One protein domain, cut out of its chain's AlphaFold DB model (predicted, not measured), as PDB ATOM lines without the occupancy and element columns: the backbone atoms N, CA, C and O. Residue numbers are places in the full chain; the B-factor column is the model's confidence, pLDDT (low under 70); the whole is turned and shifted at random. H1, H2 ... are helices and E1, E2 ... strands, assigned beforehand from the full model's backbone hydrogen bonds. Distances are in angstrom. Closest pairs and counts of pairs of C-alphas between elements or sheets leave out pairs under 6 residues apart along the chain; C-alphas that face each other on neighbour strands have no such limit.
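This is residues 88 to 205 of the 251 residues of an uncharacterized protein of Proteobacteria bacterium (UniProt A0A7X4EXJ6). The model is an elongated shape with two ends: three short helices, H2, H3 and H4, pack together at one end, the small hairpin of E1 and E2 with H1 packed next to it makes the other, and the long helix H5 runs along one side from the helical end toward the hairpin end. The long link of residues 113 to 127 also runs between the two ends, and the short H6 follows H5 near H1. The printed part has 118 residues, with six named helices and two named strands in the order H1, E1, E2, H2, H3, H4, H5, H6; the class is mostly helix, and the sheet, E1 - E2, is antiparallel. It is only just compact, close to loose, with a radius of gyration of the C-alphas of 16.2 A, and the C-alphas span 51 by 28 by 20 A.

H1, residues 88 to 94, begins at C-alpha 88 (203.306, 211.228, 239.967). E1 is residues 101 to 104 and E2 residues 109 to 112. H2, residues 128 to 140, is 18.6 A long, H3, residues 147 to 155, 12.4 A, and H4, residues 160 to 170, 15.3 A. H5, residues 174 to 195, is the longest helix at 31.1 A and ends at C-alpha 195 (191.041, 220.793, 227.708). H6, residues 202 to 205, ends at C-alpha 205 (201.627, 206.013, 229.657).

The C-alphas of Asp 88 in H1 and Phe 110 in E2, the closest of the two elements, are 5.4 A apart. E1 and E2 form a hairpin, antiparallel, with N 102 and O 111 at 2.8 A and N 104 and O 109 at 2.9 A, within hydrogen-bond range. Residues 102 to 103 of E1 also pair, antiparallel, with residues 121 to 122. H2 and H3 are a helical hairpin and touch at a shallow tilt of 8 degrees, opposite ways, closest at the C-alphas of Val 139 and Gln 147, 5.8 A. H3 and H4, also a helical hairpin, touch at a shallow tilt of 28 degrees, opposite ways, closest at the C-alphas of Leu 154 and Pro 160, 4.5 A. H4 and H5 only just touch, with 3 pairs of C-alphas within 8 A, and only at the corner, the C-alphas of Ala 168 and Ile 174 being closest at 4.7 A. H1 and H5 are close but not clearly touching, the closest C-alphas being those of Phe 93 and Leu 185, 7.2 A. H3 and H5 are apart. Every O i to N i+4 pair is within hydrogen-bond range in H1, H2, H3, H4 and H5; H6 is too short for one.

The C-alphas farthest apart, those of Gly 118 and Asp 145, are 52.1 A apart. The printed part has no cut, and its one long link is E2 to H2, 15 residues. No printed residue is under 70 in pLDDT, and the mean of the printed part is 88.7.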
ATOM      1  N   ASP A  88     203.771 209.885 239.601       83.19
ATOM      2  CA  ASP A  88     203.306 211.228 239.967       83.19
ATOM      3  C   ASP A  88     201.943 211.526 239.325       83.19
ATOM      4  O   ASP A  88     200.998 211.891 240.024       83.19
ATOM      5  N   LEU A  89     201.809 211.237 238.030       87.69
ATOM      6  CA  LEU A  89     200.571 211.343 237.265       87.69
ATOM      7  C   LEU A  89     199.468 210.470 237.872       87.69
ATOM      8  O   LEU A  89     198.370 210.944 238.154       87.69
ATOM      9  N   TYR A  90     199.773 209.203 238.163       88.75
ATOM     10  CA  TYR A  90     198.827 208.303 238.815       88.75
ATOM     11  C   TYR A  90     198.316 208.885 240.140       88.75
ATOM     12  O   TYR A  90     197.119 208.835 240.418       88.75
ATOM     13  N   ARG A  91     199.203 209.458 240.970       87.88
ATOM     14  CA  ARG A  91     198.805 210.083 242.244       87.88
ATOM     15  C   ARG A  91     197.900 211.286 242.014       87.88
ATOM     16  O   ARG A  91     196.878 211.369 242.688       87.88
ATOM     17  N   ALA A  92     198.241 212.147 241.060       90.88
ATOM     18  CA  ALA A  92     197.476 213.352 240.766       90.88
ATOM     19  C   ALA A  92     196.019 213.061 240.375       90.88
ATOM     20  O   ALA A  92     195.123 213.802 240.765       90.88
ATOM     21  N   PHE A  93     195.769 211.942 239.689       91.88
ATOM     22  CA  PHE A  93     194.434 211.562 239.212       91.88
ATOM     23  C   PHE A  93     193.695 210.538 240.093       91.88
ATOM     24  O   PHE A  93     192.549 210.200 239.795       91.88
ATOM     25  N   THR A  94     194.305 210.030 241.172       89.81
ATOM     26  CA  THR A  94     193.669 209.004 242.033       89.81
ATOM     27  C   THR A  94     193.685 209.302 243.525       89.81
ATOM     28  O   THR A  94     192.952 208.654 244.275       89.81
ATOM     29  N   ARG A  95     194.508 210.246 243.990       87.44
ATOM     30  CA  ARG A  95     194.651 210.542 245.416       87.44
ATOM     31  C   ARG A  95     193.832 211.767 245.798       87.44
ATOM     32  O   ARG A  95     194.057 212.851 245.275       87.44
ATOM     33  N   ILE A  96     192.971 211.601 246.797       87.75
ATOM     34  CA  ILE A  96     192.379 212.728 247.518       87.75
ATOM     35  C   ILE A  96     193.502 213.377 248.336       87.75
ATOM     36  O   ILE A  96     194.114 212.723 249.188       87.75
ATOM     37  N   ALA A  97     193.809 214.633 248.038       84.88
ATOM     38  CA  ALA A  97     194.805 215.430 248.740       84.88
ATOM     39  C   ALA A  97     194.156 216.714 249.288       84.88
ATOM     40  O   ALA A  97     193.166 217.174 248.707       84.88
ATOM     41  N   PRO A  98     194.671 217.269 250.405       81.50
ATOM     42  CA  PRO A  98     194.211 218.558 250.921       81.50
ATOM     43  C   PRO A  98     194.389 219.657 249.873       81.50
ATOM     44  O   PRO A  98     193.418 220.321 249.511       81.50
ATOM     45  N   GLU A  99     195.599 219.734 249.316       87.88
ATOM     46  CA  GLU A  99     195.942 220.634 248.222       87.88
ATOM     47  C   GLU A  99     195.728 219.969 246.857       87.88
ATOM     48  O   GLU A  99     195.985 218.768 246.698       87.88
ATOM     49  N   PRO A 100     195.262 220.726 245.848       89.94
ATOM     50  CA  PRO A 100     195.099 220.205 244.501       89.94
ATOM     51  C   PRO A 100     196.459 219.885 243.875       89.94
ATOM     52  O   PRO A 100     197.472 220.512 244.181       89.94
ATOM     53  N   TYR A 101     196.474 218.924 242.955       93.25
ATOM     54  CA  TYR A 101     197.644 218.699 242.115       93.25
ATOM     55  C   TYR A 101     197.687 219.706 240.967       93.25
ATOM     56  O   TYR A 101     196.654 220.131 240.442       93.25
ATOM     57  N   VAL A 102     198.897 220.044 240.547       94.50
ATOM     58  CA  VAL A 102     199.188 220.842 239.362       94.50
ATOM     59  C   VAL A 102     200.237 220.135 238.508       94.50
ATOM     60  O   VAL A 102     201.064 219.366 239.002       94.50
ATOM     61  N   TYR A 103     200.183 220.389 237.209       94.31
ATOM     62  CA  TYR A 103     201.190 219.993 236.242       94.31
ATOM     63  C   TYR A 103     202.143 221.157 235.987       94.31
ATOM     64  O   TYR A 103     201.691 222.276 235.752       94.31
ATOM     65  N   LEU A 104     203.444 220.882 236.020       88.44
ATOM     66  CA  LEU A 104     204.514 221.830 235.724       88.44
ATOM     67  C   LEU A 104     205.068 221.543 234.321       88.44
ATOM     68  O   LEU A 104     205.834 220.584 234.167       88.44
ATOM     69  N   PRO A 105     204.725 222.340 233.289       87.19
ATOM     70  CA  PRO A 105     205.141 222.060 231.913       87.19
ATOM     71  C   PRO A 105     206.660 222.058 231.725       87.19
ATOM     72  O   PRO A 105     207.184 221.225 230.986       87.19
ATOM     73  N   HIS A 106     207.367 222.948 232.430       83.94
ATOM     74  CA  HIS A 106     208.820 223.114 232.316       83.94
ATOM     75  C   HIS A 106     209.614 221.894 232.815       83.94
ATOM     76  O   HIS A 106     210.705 221.628 232.323       83.94
ATOM     77  N   SER A 107     209.085 221.159 233.798       85.69
ATOM     78  CA  SER A 107     209.753 219.998 234.408       85.69
ATOM     79  C   SER A 107     209.056 218.676 234.107       85.69
ATOM     80  O   SER A 107     209.529 217.627 234.539       85.69
ATOM     81  N   ASP A 108     207.940 218.724 233.375       83.56
ATOM     82  CA  ASP A 108     207.058 217.597 233.098       83.56
ATOM     83  C   ASP A 108     206.726 216.791 234.365       83.56
ATOM     84  O   ASP A 108     206.869 215.571 234.391       83.56
ATOM     85  N   LYS A 109     206.289 217.463 235.438       87.38
ATOM     86  CA  LYS A 109     205.971 216.834 236.735       87.38
ATOM     87  C   LYS A 109     204.567 217.161 237.213       87.38
ATOM     88  O   LYS A 109     204.066 218.260 236.991       87.38
ATOM     89  N   PHE A 110     203.972 216.212 237.931       89.06
ATOM     90  CA  PHE A 110     202.744 216.423 238.693       89.06
ATOM     91  C   PHE A 110     203.074 216.549 240.181       89.06
ATOM     92  O   PHE A 110     203.573 215.605 240.796       89.06
ATOM     93  N   VAL A 111     202.791 217.709 240.762       86.69
ATOM     94  CA  VAL A 111     203.072 218.022 242.172       86.69
ATOM     95  C   VAL A 111     201.829 218.596 242.838       86.69
ATOM     96  O   VAL A 111     200.866 218.937 242.161       86.69
ATOM     97  N   THR A 112     201.806 218.663 244.163       88.81
ATOM     98  CA  THR A 112     200.774 219.418 244.881       88.81
ATOM     99  C   THR A 112     201.031 220.920 244.725       88.81
ATOM    100  O   THR A 112     202.168 221.338 244.509       88.81
ATOM    101  N   ALA A 113     199.974 221.733 244.753       84.69
ATOM    102  CA  ALA A 113     200.050 223.165 244.451       84.69
ATOM    103  C   ALA A 113     200.983 223.952 245.394       84.69
ATOM    104  O   ALA A 113     201.612 224.915 244.965       84.69
ATOM    105  N   ASP A 114     201.124 223.513 246.642       80.19
ATOM    106  CA  ASP A 114     202.060 224.056 247.635       80.19
ATOM    107  C   ASP A 114     203.538 223.880 247.249       80.19
ATOM    108  O   ASP A 114     204.389 224.631 247.713       80.19
ATOM    109  N   LEU A 115     203.840 222.909 246.384       77.50
ATOM    110  CA  LEU A 115     205.178 222.628 245.859       77.50
ATOM    111  C   LEU A 115     205.387 223.190 244.447       77.50
ATOM    112  O   LEU A 115     206.356 222.828 243.777       77.50
ATOM    113  N   SER A 116     204.452 224.002 243.950       80.81
ATOM    114  CA  SER A 116     204.549 224.582 242.616       80.81
ATOM    115  C   SER A 116     205.322 225.897 242.641       80.81
ATOM    116  O   SER A 116     205.009 226.804 243.406       80.81
ATOM    117  N   GLU A 117     206.323 226.000 241.771       73.00
ATOM    118  CA  GLU A 117     207.059 227.234 241.514       73.00
ATOM    119  C   GLU A 117     206.915 227.571 240.025       73.00
ATOM    120  O   GLU A 117     207.214 226.745 239.163       73.00
ATOM    121  N   GLY A 118     206.431 228.776 239.713       78.75
ATOM    122  CA  GLY A 118     206.242 229.241 238.336       78.75
ATOM    123  C   GLY A 118     204.903 228.853 237.698       78.75
ATOM    124  O   GLY A 118     203.882 228.697 238.370       78.75
ATOM    125  N   GLU A 119     204.894 228.770 236.365       87.44
ATOM    126  CA  GLU A 119     203.688 228.476 235.587       87.44
ATOM    127  C   GLU A 119     203.242 227.024 235.798       87.44
ATOM    128  O   GLU A 119     204.000 226.072 235.582       87.44
ATOM    129  N   SER A 120     201.988 226.853 236.215       93.44
ATOM    130  CA  SER A 120     201.414 225.551 236.521       93.44
ATOM    131  C   SER A 120     199.982 225.432 236.007       93.44
ATOM    132  O   SER A 120     199.241 226.411 235.913       93.44
ATOM    133  N   ILE A 121     199.588 224.206 235.667       94.44
ATOM    134  CA  ILE A 121     198.266 223.890 235.124       94.44
ATOM    135  C   ILE A 121     197.526 223.013 236.126       94.44
ATOM    136  O   ILE A 121     198.007 221.949 236.512       94.44
ATOM    137  N   LYS A 122     196.339 223.439 236.557       95.06
ATOM    138  CA  LYS A 122     195.563 222.709 237.567       95.06
ATOM    139  C   LYS A 122     195.109 221.348 237.043       95.06
ATOM    140  O   LYS A 122     194.521 221.246 235.967       95.06
ATOM    141  N   VAL A 123     195.333 220.309 237.840       93.94
ATOM    142  CA  VAL A 123     194.763 218.974 237.625       93.94
ATOM    143  C   VAL A 123     193.373 218.931 238.248       93.94
ATOM    144  O   VAL A 123     193.100 219.638 239.223       93.94
ATOM    145  N   MET A 124     192.474 218.107 237.702       89.50
ATOM    146  CA  MET A 124     191.152 217.951 238.306       89.50
ATOM    147  C   MET A 124     191.257 217.474 239.753       89.50
ATOM    148  O   MET A 124     192.071 216.611 240.095       89.50
ATOM    149  N   ARG A 125     190.393 218.013 240.608       89.25
ATOM    150  CA  ARG A 125     190.338 217.595 242.003       89.25
ATOM    151  C   ARG A 125     189.687 216.218 242.099       89.25
ATOM    152  O   ARG A 125     188.540 216.044 241.703       89.25
ATOM    153  N   VAL A 126     190.405 215.266 242.680       91.00
ATOM    154  CA  VAL A 126     189.861 213.944 243.009       91.00
ATOM    155  C   VAL A 126     189.063 214.047 244.307       91.00
ATOM    156  O   VAL A 126     189.605 214.466 245.333       91.00
ATOM    157  N   SER A 127     187.791 213.653 244.274       91.31
ATOM    158  CA  SER A 127     186.918 213.601 245.449       91.31
ATOM    159  C   SER A 127     186.547 212.160 245.802       91.31
ATOM    160  O   SER A 127     186.729 211.230 245.012       91.31
ATOM    161  N   LEU A 128     186.025 211.951 247.013       89.88
ATOM    162  CA  LEU A 128     185.473 210.649 247.385       89.88
ATOM    163  C   LEU A 128     184.307 210.272 246.462       89.88
ATOM    164  O   LEU A 128     184.261 209.143 245.981       89.88
ATOM    165  N   ASP A 129     183.434 211.231 246.152       91.44
ATOM    166  CA  ASP A 129     182.272 211.017 245.290       91.44
ATOM    167  C   ASP A 129     182.671 210.603 243.876       91.44
ATOM    168  O   ASP A 129     182.105 209.650 243.344       91.44
ATOM    169  N   SER A 130     183.698 211.232 243.287       90.75
ATOM    170  CA  SER A 130     184.187 210.835 241.961       90.75
ATOM    171  C   SER A 130     184.746 209.411 241.980       90.75
ATOM    172  O   SER A 130     184.495 208.624 241.075       90.75
ATOM    173  N   LEU A 131     185.462 209.036 243.046       91.38
ATOM    174  CA  LEU A 131     185.996 207.683 243.202       91.38
ATOM    175  C   LEU A 131     184.893 206.636 243.440       91.38
ATOM    176  O   LEU A 131     185.041 205.490 243.006       91.38
ATOM    177  N   ILE A 132     183.808 206.991 244.131       93.81
ATOM    178  CA  ILE A 132     182.632 206.124 244.289       93.81
ATOM    179  C   ILE A 132     181.903 205.981 242.950       93.81
ATOM    180  O   ILE A 132     181.544 204.862 242.588       93.81
ATOM    181  N   ALA A 133     181.735 207.071 242.199       93.44
ATOM    182  CA  ALA A 133     181.117 207.055 240.877       93.44
ATOM    183  C   ALA A 133     181.876 206.141 239.901       93.44
ATOM    184  O   ALA A 133     181.256 205.283 239.281       93.44
ATOM    185  N   ASP A 134     183.213 206.226 239.860       92.62
ATOM    186  CA  ASP A 134     184.060 205.340 239.040       92.62
ATOM    187  C   ASP A 134     183.794 203.852 239.338       92.62
ATOM    188  O   ASP A 134     183.717 203.012 238.438       92.62
ATOM    189  N   ARG A 135     183.619 203.516 240.623       95.00
ATOM    190  CA  ARG A 135     183.339 202.144 241.070       95.00
ATOM    191  C   ARG A 135     181.915 201.718 240.744       95.00
ATOM    192  O   ARG A 135     181.734 200.576 240.344       95.00
ATOM    193  N   ARG A 136     180.922 202.604 240.873       95.88
ATOM    194  CA  ARG A 136     179.539 202.318 240.451       95.88
ATOM    195  C   ARG A 136     179.464 202.030 238.956       95.88
ATOM    196  O   ARG A 136     178.918 200.999 238.591       95.88
ATOM    197  N   ALA A 137     180.116 202.850 238.133       94.94
ATOM    198  CA  ALA A 137     180.187 202.628 236.692       94.94
ATOM    199  C   ALA A 137     180.799 201.259 236.351       94.94
ATOM    200  O   ALA A 137     180.339 200.579 235.444       94.94
ATOM    201  N   PHE A 138     181.806 200.801 237.106       95.62
ATOM    202  CA  PHE A 138     182.310 199.434 236.955       95.62
ATOM    203  C   PHE A 138     181.278 198.374 237.353       95.62
ATOM    204  O   PHE A 138     181.127 197.384 236.642       95.62
ATOM    205  N   VAL A 139     180.566 198.558 238.466       96.81
ATOM    206  CA  VAL A 139     179.534 197.608 238.915       96.81
ATOM    207  C   VAL A 139     178.427 197.459 237.879       96.81
ATOM    208  O   VAL A 139     177.984 196.343 237.640       96.81
ATOM    209  N   GLU A 140     178.046 198.542 237.204       95.50
ATOM    210  CA  GLU A 140     177.061 198.527 236.114       95.50
ATOM    211  C   GLU A 140     177.492 197.654 234.922       95.50
ATOM    212  O   GLU A 140     176.641 197.183 234.172       95.50
ATOM    213  N   THR A 141     178.793 197.375 234.761       94.38
ATOM    214  CA  THR A 141     179.303 196.446 233.731       94.38
ATOM    215  C   THR A 141     179.251 194.970 234.139       94.38
ATOM    216  O   THR A 141     179.505 194.096 233.308       94.38
ATOM    217  N   LEU A 142     178.970 194.672 235.411       95.00
ATOM    218  CA  LEU A 142     178.880 193.304 235.924       95.00
ATOM    219  C   LEU A 142     177.490 192.711 235.680       95.00
ATOM    220  O   LEU A 142     176.508 193.437 235.505       95.00
ATOM    221  N   GLN A 143     177.395 191.379 235.732       94.69
ATOM    222  CA  GLN A 143     176.104 190.695 235.641       94.69
ATOM    223  C   GLN A 143     175.190 191.101 236.812       94.69
ATOM    224  O   GLN A 143     175.698 191.290 237.923       94.69
ATOM    225  N   PRO A 144     173.864 191.238 236.608       95.44
ATOM    226  CA  PRO A 144     172.947 191.752 237.632       95.44
ATOM    227  C   PRO A 144     172.986 191.009 238.975       95.44
ATOM    228  O   PRO A 144     172.798 191.623 240.022       95.44
ATOM    229  N   ASP A 145     173.262 189.707 238.970       95.50
ATOM    230  CA  ASP A 145     173.392 188.866 240.165       95.50
ATOM    231  C   ASP A 145     174.698 189.113 240.946       95.50
ATOM    232  O   ASP A 145     174.769 188.873 242.155       95.50
ATOM    233  N   GLU A 146     175.729 189.648 240.290       94.00
ATOM    234  CA  GLU A 146     177.018 189.967 240.905       94.00
ATOM    235  C   GLU A 146     177.057 191.363 241.542       94.00
ATOM    236  O   GLU A 146     177.896 191.605 242.410       94.00
ATOM    237  N   GLN A 147     176.171 192.279 241.144       96.25
ATOM    238  CA  GLN A 147     176.180 193.688 241.565       96.25
ATOM    239  C   GLN A 147     175.867 193.945 243.054       96.25
ATOM    240  O   GLN A 147     176.565 194.770 243.660       96.25
ATOM    241  N   PRO A 148     174.875 193.280 243.691       96.88
ATOM    242  CA  PRO A 148     174.441 193.598 245.053       96.88
ATOM    243  C   PRO A 148     175.560 193.708 246.107       96.88
ATOM    244  O   PRO A 148     175.572 194.704 246.834       96.88
ATOM    245  N   PRO A 149     176.537 192.779 246.205       94.88
ATOM    246  CA  PRO A 149     177.613 192.894 247.194       94.88
ATOM    247  C   PRO A 149     178.515 194.116 246.966       94.88
ATOM    248  O   PRO A 149     178.978 194.722 247.933       94.88
ATOM    249  N   PHE A 150     178.747 194.523 245.714       96.19
ATOM    250  CA  PHE A 150     179.542 195.717 245.422       96.19
ATOM    251  C   PHE A 150     178.781 197.002 245.753       96.19
ATOM    252  O   PHE A 150     179.356 197.917 246.344       96.19
ATOM    253  N   LEU A 151     177.491 197.069 245.410       95.88
ATOM    254  CA  LEU A 151     176.649 198.220 245.743       95.88
ATOM    255  C   LEU A 151     176.517 198.379 247.261       95.88
ATOM    256  O   LEU A 151     176.703 199.481 247.777       95.88
ATOM    257  N   ALA A 152     176.305 197.281 247.991       94.00
ATOM    258  CA  ALA A 152     176.262 197.302 249.450       94.00
ATOM    259  C   ALA A 152     177.567 197.848 250.057       94.00
ATOM    260  O   ALA A 152     177.529 198.695 250.953       94.00
ATOM    261  N   ALA A 153     178.724 197.433 249.525       93.38
ATOM    262  CA  ALA A 153     180.029 197.924 249.965       93.38
ATOM    263  C   ALA A 153     180.224 199.432 249.730       93.38
ATOM    264  O   ALA A 153     180.866 200.097 250.546       93.38
ATOM    265  N   LEU A 154     179.665 199.979 248.645       93.19
ATOM    266  CA  LEU A 154     179.752 201.405 248.315       93.19
ATOM    267  C   LEU A 154     178.773 202.282 249.110       93.19
ATOM    268  O   LEU A 154     179.080 203.450 249.333       93.19
ATOM    269  N   HIS A 155     177.619 201.751 249.530       90.12
ATOM    270  CA  HIS A 155     176.562 202.528 250.192       90.12
ATOM    271  C   HIS A 155     176.583 202.470 251.724       90.12
ATOM    272  O   HIS A 155     176.240 203.459 252.367       90.12
ATOM    273  N   HIS A 156     176.960 201.337 252.321       78.25
ATOM    274  CA  HIS A 156     176.735 201.096 253.755       78.25
ATOM    275  C   HIS A 156     178.011 201.074 254.603       78.25
ATOM    276  O   HIS A 156     177.950 200.823 255.805       78.25
ATOM    277  N   SER A 157     179.177 201.328 254.006       78.69
ATOM    278  CA  SER A 157     180.446 201.308 254.731       78.69
ATOM    279  C   SER A 157     180.957 202.703 255.071       78.69
ATOM    280  O   SER A 157     180.960 203.591 254.226       78.69
ATOM    281  N   ALA A 158     181.541 202.844 256.265       82.12
ATOM    282  CA  ALA A 158     182.368 203.996 256.628       82.12
ATOM    283  C   ALA A 158     183.623 204.147 255.737       82.12
ATOM    284  O   ALA A 158     184.187 205.230 255.648       82.12
ATOM    285  N   ASN A 159     184.065 203.070 255.071       88.31
ATOM    286  CA  ASN A 159     185.224 203.057 254.173       88.31
ATOM    287  C   ASN A 159     184.861 202.407 252.822       88.31
ATOM    288  O   ASN A 159     185.344 201.308 252.515       88.31
ATOM    289  N   PRO A 160     184.028 203.067 251.996       90.94
ATOM    290  CA  PRO A 160     183.397 202.446 250.828       90.94
ATOM    291  C   PRO A 160     184.411 201.967 249.783       90.94
ATOM    292  O   PRO A 160     184.271 200.883 249.223       90.94
ATOM    293  N   LEU A 161     185.497 202.718 249.565       90.44
ATOM    294  CA  LEU A 161     186.531 202.344 248.591       90.44
ATOM    295  C   LEU A 161     187.311 201.089 249.015       90.44
ATOM    296  O   LEU A 161     187.690 200.280 248.165       90.44
ATOM    297  N   THR A 162     187.563 200.942 250.319       87.88
ATOM    298  CA  THR A 162     188.264 199.784 250.887       87.88
ATOM    299  C   THR A 162     187.370 198.554 250.848       87.88
ATOM    300  O   THR A 162     187.822 197.501 250.409       87.88
ATOM    301  N   GLN A 163     186.097 198.684 251.232       89.81
ATOM    302  CA  GLN A 163     185.171 197.552 251.187       89.81
ATOM    303  C   GLN A 163     184.891 197.089 249.766       89.81
ATOM    304  O   GLN A 163     184.939 195.893 249.500       89.81
ATOM    305  N   PHE A 164     184.713 198.017 248.825       93.94
ATOM    306  CA  PHE A 164     184.607 197.672 247.410       93.94
ATOM    307  C   PHE A 164     185.806 196.835 246.943       93.94
ATOM    308  O   PHE A 164     185.640 195.820 246.272       93.94
ATOM    309  N   ARG A 165     187.028 197.232 247.329       89.31
ATOM    310  CA  ARG A 165     188.243 196.484 246.985       89.31
ATOM    311  C   ARG A 165     188.230 195.075 247.582       89.31
ATOM    312  O   ARG A 165     188.648 194.148 246.895       89.31
ATOM    313  N   ASN A 166     187.775 194.914 248.822       87.44
ATOM    314  CA  ASN A 166     187.678 193.604 249.466       87.44
ATOM    315  C   ASN A 166     186.699 192.696 248.714       87.44
ATOM    316  O   ASN A 166     187.088 191.603 248.313       87.44
ATOM    317  N   VAL A 167     185.501 193.196 248.393       91.75
ATOM    318  CA  VAL A 167     184.511 192.460 247.588       91.75
ATOM    319  C   VAL A 167     185.079 192.097 246.212       91.75
ATOM    320  O   VAL A 167     184.934 190.964 245.760       91.75
ATOM    321  N   ALA A 168     185.795 193.018 245.559       88.56
ATOM    322  CA  ALA A 168     186.449 192.748 244.279       88.56
ATOM    323  C   ALA A 168     187.492 191.624 244.374       88.56
ATOM    324  O   ALA A 168     187.646 190.852 243.429       88.56
ATOM    325  N   ILE A 169     188.220 191.529 245.489       84.56
ATOM    326  CA  ILE A 169     189.182 190.449 245.735       84.56
ATOM    327  C   ILE A 169     188.444 189.130 245.984       84.56
ATOM    328  O   ILE A 169     188.737 188.146 245.312       84.56
ATOM    329  N   GLU A 170     187.470 189.118 246.892       87.56
ATOM    330  CA  GLU A 170     186.684 187.930 247.260       87.56
ATOM    331  C   GLU A 170     185.959 187.318 246.057       87.56
ATOM    332  O   GLU A 170     185.920 186.100 245.895       87.56
ATOM    333  N   ARG A 171     185.440 188.166 245.165       89.69
ATOM    334  CA  ARG A 171     184.741 187.758 243.939       89.69
ATOM    335  C   ARG A 171     185.672 187.550 242.741       89.69
ATOM    336  O   ARG A 171     185.194 187.356 241.633       89.69
ATOM    337  N   SER A 172     186.996 187.608 242.923       88.12
ATOM    338  CA  SER A 172     187.986 187.475 241.836       88.12
ATOM    339  C   SER A 172     187.817 188.485 240.683       88.12
ATOM    340  O   SER A 172     188.261 188.249 239.561       88.12
ATOM    341  N   ARG A 173     187.224 189.653 240.958       88.44
ATOM    342  CA  ARG A 173     186.996 190.755 240.003       88.44
ATOM    343  C   ARG A 173     188.059 191.853 240.062       88.44
ATOM    344  O   ARG A 173     188.034 192.774 239.252       88.44
ATOM    345  N   ILE A 174     189.020 191.766 240.985       86.69
ATOM    346  CA  ILE A 174     190.024 192.819 241.197       86.69
ATOM    347  C   ILE A 174     190.845 193.138 239.940       86.69
ATOM    348  O   ILE A 174     191.109 194.308 239.677       86.69
ATOM    349  N   ASN A 175     191.205 192.133 239.137       81.62
ATOM    350  CA  ASN A 175     191.968 192.348 237.905       81.62
ATOM    351  C   ASN A 175     191.126 193.071 236.845       81.62
ATOM    352  O   ASN A 175     191.615 193.998 236.209       81.62
ATOM    353  N   GLN A 176     189.848 192.703 236.719       85.50
ATOM    354  CA  GLN A 176     188.908 193.363 235.813       85.50
ATOM    355  C   GLN A 176     188.692 194.828 236.216       85.50
ATOM    356  O   GLN A 176     188.759 195.714 235.369       85.50
ATOM    357  N   TRP A 177     188.516 195.092 237.516       89.00
ATOM    358  CA  TRP A 177     188.434 196.457 238.046       89.00
ATOM    359  C   TRP A 177     189.692 197.268 237.723       89.00
ATOM    360  O   TRP A 177     189.585 198.395 237.255       89.00
ATOM    361  N   VAL A 178     190.883 196.707 237.950       83.94
ATOM    362  CA  VAL A 178     192.155 197.393 237.671       83.94
ATOM    363  C   VAL A 178     192.280 197.763 236.193       83.94
ATOM    364  O   VAL A 178     192.688 198.883 235.896       83.94
ATOM    365  N   SER A 179     191.901 196.867 235.276       82.50
ATOM    366  CA  SER A 179     191.905 197.152 233.836       82.50
ATOM    367  C   SER A 179     190.926 198.268 233.465       82.50
ATOM    368  O   SER A 179     191.314 199.218 232.793       82.50
ATOM    369  N   VAL A 180     189.683 198.210 233.957       87.00
ATOM    370  CA  VAL A 180     188.681 199.266 233.707       87.00
ATOM    371  C   VAL A 180     189.141 200.605 234.284       87.00
ATOM    372  O   VAL A 180     189.045 201.635 233.621       87.00
ATOM    373  N   GLN A 181     189.702 200.596 235.493       88.00
ATOM    374  CA  GLN A 181     190.233 201.795 236.130       88.00
ATOM    375  C   GLN A 181     191.389 202.405 235.322       88.00
ATOM    376  O   GLN A 181     191.470 203.628 235.217       88.00
ATOM    377  N   ALA A 182     192.288 201.587 234.764       84.38
ATOM    378  CA  ALA A 182     193.390 202.073 233.935       84.38
ATOM    379  C   ALA A 182     192.875 202.818 232.694       84.38
ATOM    380  O   ALA A 182     193.314 203.940 232.440       84.38
ATOM    381  N   GLU A 183     191.888 202.260 231.989       84.12
ATOM    382  CA  GLU A 183     191.304 202.896 230.801       84.12
ATOM    383  C   GLU A 183     190.513 204.167 231.128       84.12
ATOM    384  O   GLU A 183     190.638 205.183 230.437       84.12
ATOM    385  N   GLN A 184     189.752 204.161 232.228       88.00
ATOM    386  CA  GLN A 184     189.065 205.359 232.717       88.00
ATOM    387  C   GLN A 184     190.068 206.472 233.049       88.00
ATOM    388  O   GLN A 184     189.876 207.622 232.651       88.00
ATOM    389  N   LEU A 185     191.163 206.138 233.742       89.62
ATOM    390  CA  LEU A 185     192.214 207.100 234.075       89.62
ATOM    391  C   LEU A 185     192.918 207.619 232.827       89.62
ATOM    392  O   LEU A 185     193.128 208.824 232.715       89.62
ATOM    393  N   ARG A 186     193.251 206.744 231.878       87.88
ATOM    394  CA  ARG A 186     193.868 207.136 230.610       87.88
ATOM    395  C   ARG A 186     192.989 208.124 229.848       87.88
ATOM    396  O   ARG A 186     193.469 209.191 229.475       87.88
ATOM    397  N   SER A 187     191.708 207.804 229.687       87.75
ATOM    398  CA  SER A 187     190.728 208.672 229.020       87.75
ATOM    399  C   SER A 187     190.618 210.026 229.720       87.75
ATOM    400  O   SER A 187     190.683 211.073 229.082       87.75
ATOM    401  N   ARG A 188     190.550 210.016 231.055       90.75
ATOM    402  CA  ARG A 188     190.490 211.217 231.895       90.75
ATOM    403  C   ARG A 188     191.728 212.106 231.756       90.75
ATOM    404  O   ARG A 188     191.595 213.326 231.706       90.75
ATOM    405  N   ILE A 189     192.920 211.511 231.693       90.44
ATOM    406  CA  ILE A 189     194.188 212.230 231.509       90.44
ATOM    407  C   ILE A 189     194.255 212.846 230.110       90.44
ATOM    408  O   ILE A 189     194.634 214.007 229.983       90.44
ATOM    409  N   ILE A 190     193.874 212.091 229.074       87.19
ATOM    410  CA  ILE A 190     193.844 212.583 227.690       87.19
ATOM    411  C   ILE A 190     192.858 213.747 227.562       87.19
ATOM    412  O   ILE A 190     193.217 214.773 226.990       87.19
ATOM    413  N   GLN A 191     191.661 213.622 228.141       88.69
ATOM    414  CA  GLN A 191     190.662 214.690 228.128       88.69
ATOM    415  C   GLN A 191     191.170 215.941 228.851       88.69
ATOM    416  O   GLN A 191     191.157 217.023 228.278       88.69
ATOM    417  N   TRP A 192     191.699 215.790 230.069       94.31
ATOM    418  CA  TRP A 192     192.276 216.911 230.814       94.31
ATOM    419  C   TRP A 192     193.407 217.598 230.036       94.31
ATOM    420  O   TRP A 192     193.485 218.827 230.018       94.31
ATOM    421  N   ALA A 193     194.272 216.828 229.375       89.19
ATOM    422  CA  ALA A 193     195.344 217.377 228.557       89.19
ATOM    423  C   ALA A 193     194.783 218.163 227.361       89.19
ATOM    424  O   ALA A 193     195.219 219.288 227.123       89.19
ATOM    425  N   ALA A 194     193.773 217.627 226.669       85.88
ATOM    426  CA  ALA A 194     193.096 218.309 225.568       85.88
ATOM    427  C   ALA A 194     192.439 219.626 226.019       85.88
ATOM    428  O   ALA A 194     192.671 220.663 225.395       85.88
ATOM    429  N   ASP A 195     191.711 219.613 227.139       91.62
ATOM    430  CA  ASP A 195     191.041 220.793 227.708       91.62
ATOM    431  C   ASP A 195     192.035 221.916 228.049       91.62
ATOM    432  O   ASP A 195     191.719 223.101 227.938       91.62
ATOM    433  N   ASN A 196     193.265 221.547 228.419       90.81
ATOM    434  CA  ASN A 196     194.340 222.477 228.765       90.81
ATOM    435  C   ASN A 196     195.339 222.711 227.621       90.81
ATOM    436  O   ASN A 196     196.375 223.337 227.836       90.81
ATOM    437  N   LYS A 197     195.041 222.234 226.403       91.44
ATOM    438  CA  LYS A 197     195.901 222.361 225.210       91.44
ATOM    439  C   LYS A 197     197.315 221.792 225.407       91.44
ATOM    440  O   LYS A 197     198.285 222.299 224.847       91.44
ATOM    441  N   ILE A 198     197.435 220.724 226.191       87.00
ATOM    442  CA  ILE A 198     198.679 219.994 226.434       87.00
ATOM    443  C   ILE A 198     198.717 218.771 225.520       87.00
ATOM    444  O   ILE A 198     197.782 217.973 225.499       87.00
ATOM    445  N   THR A 199     199.821 218.569 224.805       83.56
ATOM    446  CA  THR A 199     200.056 217.320 224.073       83.56
ATOM    447  C   THR A 199     200.415 216.203 225.060       83.56
ATOM    448  O   THR A 199     201.436 216.322 225.747       83.56
ATOM    449  N   PRO A 200     199.627 215.112 225.151       82.50
ATOM    450  CA  PRO A 200     199.973 213.987 226.009       82.50
ATOM    451  C   PRO A 200     201.318 213.389 225.599       82.50
ATOM    452  O   PRO A 200     201.581 213.174 224.417       82.50
ATOM    453  N   ARG A 201     202.175 213.106 226.581       77.75
ATOM    454  CA  ARG A 201     203.507 212.545 226.329       77.75
ATOM    455  C   ARG A 201     203.472 211.032 226.465       77.75
ATOM    456  O   ARG A 201     202.929 210.511 227.434       77.75
ATOM    457  N   ASP A 202     204.166 210.318 225.586       74.50
ATOM    458  CA  ASP A 202     204.320 208.862 225.686       74.50
ATOM    459  C   ASP A 202     204.813 208.403 227.067       74.50
ATOM    460  O   ASP A 202     204.352 207.398 227.605       74.50
ATOM    461  N   ALA A 203     205.740 209.153 227.671       76.81
ATOM    462  CA  ALA A 203     206.319 208.849 228.981       76.81
ATOM    463  C   ALA A 203     205.291 208.833 230.129       76.81
ATOM    464  O   ALA A 203     205.566 208.263 231.184       76.81
ATOM    465  N   TRP A 204     204.113 209.434 229.938       81.12
ATOM    466  CA  TRP A 204     203.014 209.393 230.901       81.12
ATOM    467  C   TRP A 204     202.355 208.013 230.977       81.12
ATOM    468  O   TRP A 204     201.922 207.614 232.059       81.12
ATOM    469  N   PHE A 205     202.323 207.295 229.848       77.88
ATOM    470  CA  PHE A 205     201.627 206.013 229.657       77.88
ATOM    471  C   PHE A 205     202.579 204.823 229.455       77.88
ATOM    472  O   PHE A 205     202.156 203.688 229.223       77.88
TER     473      PHE A 205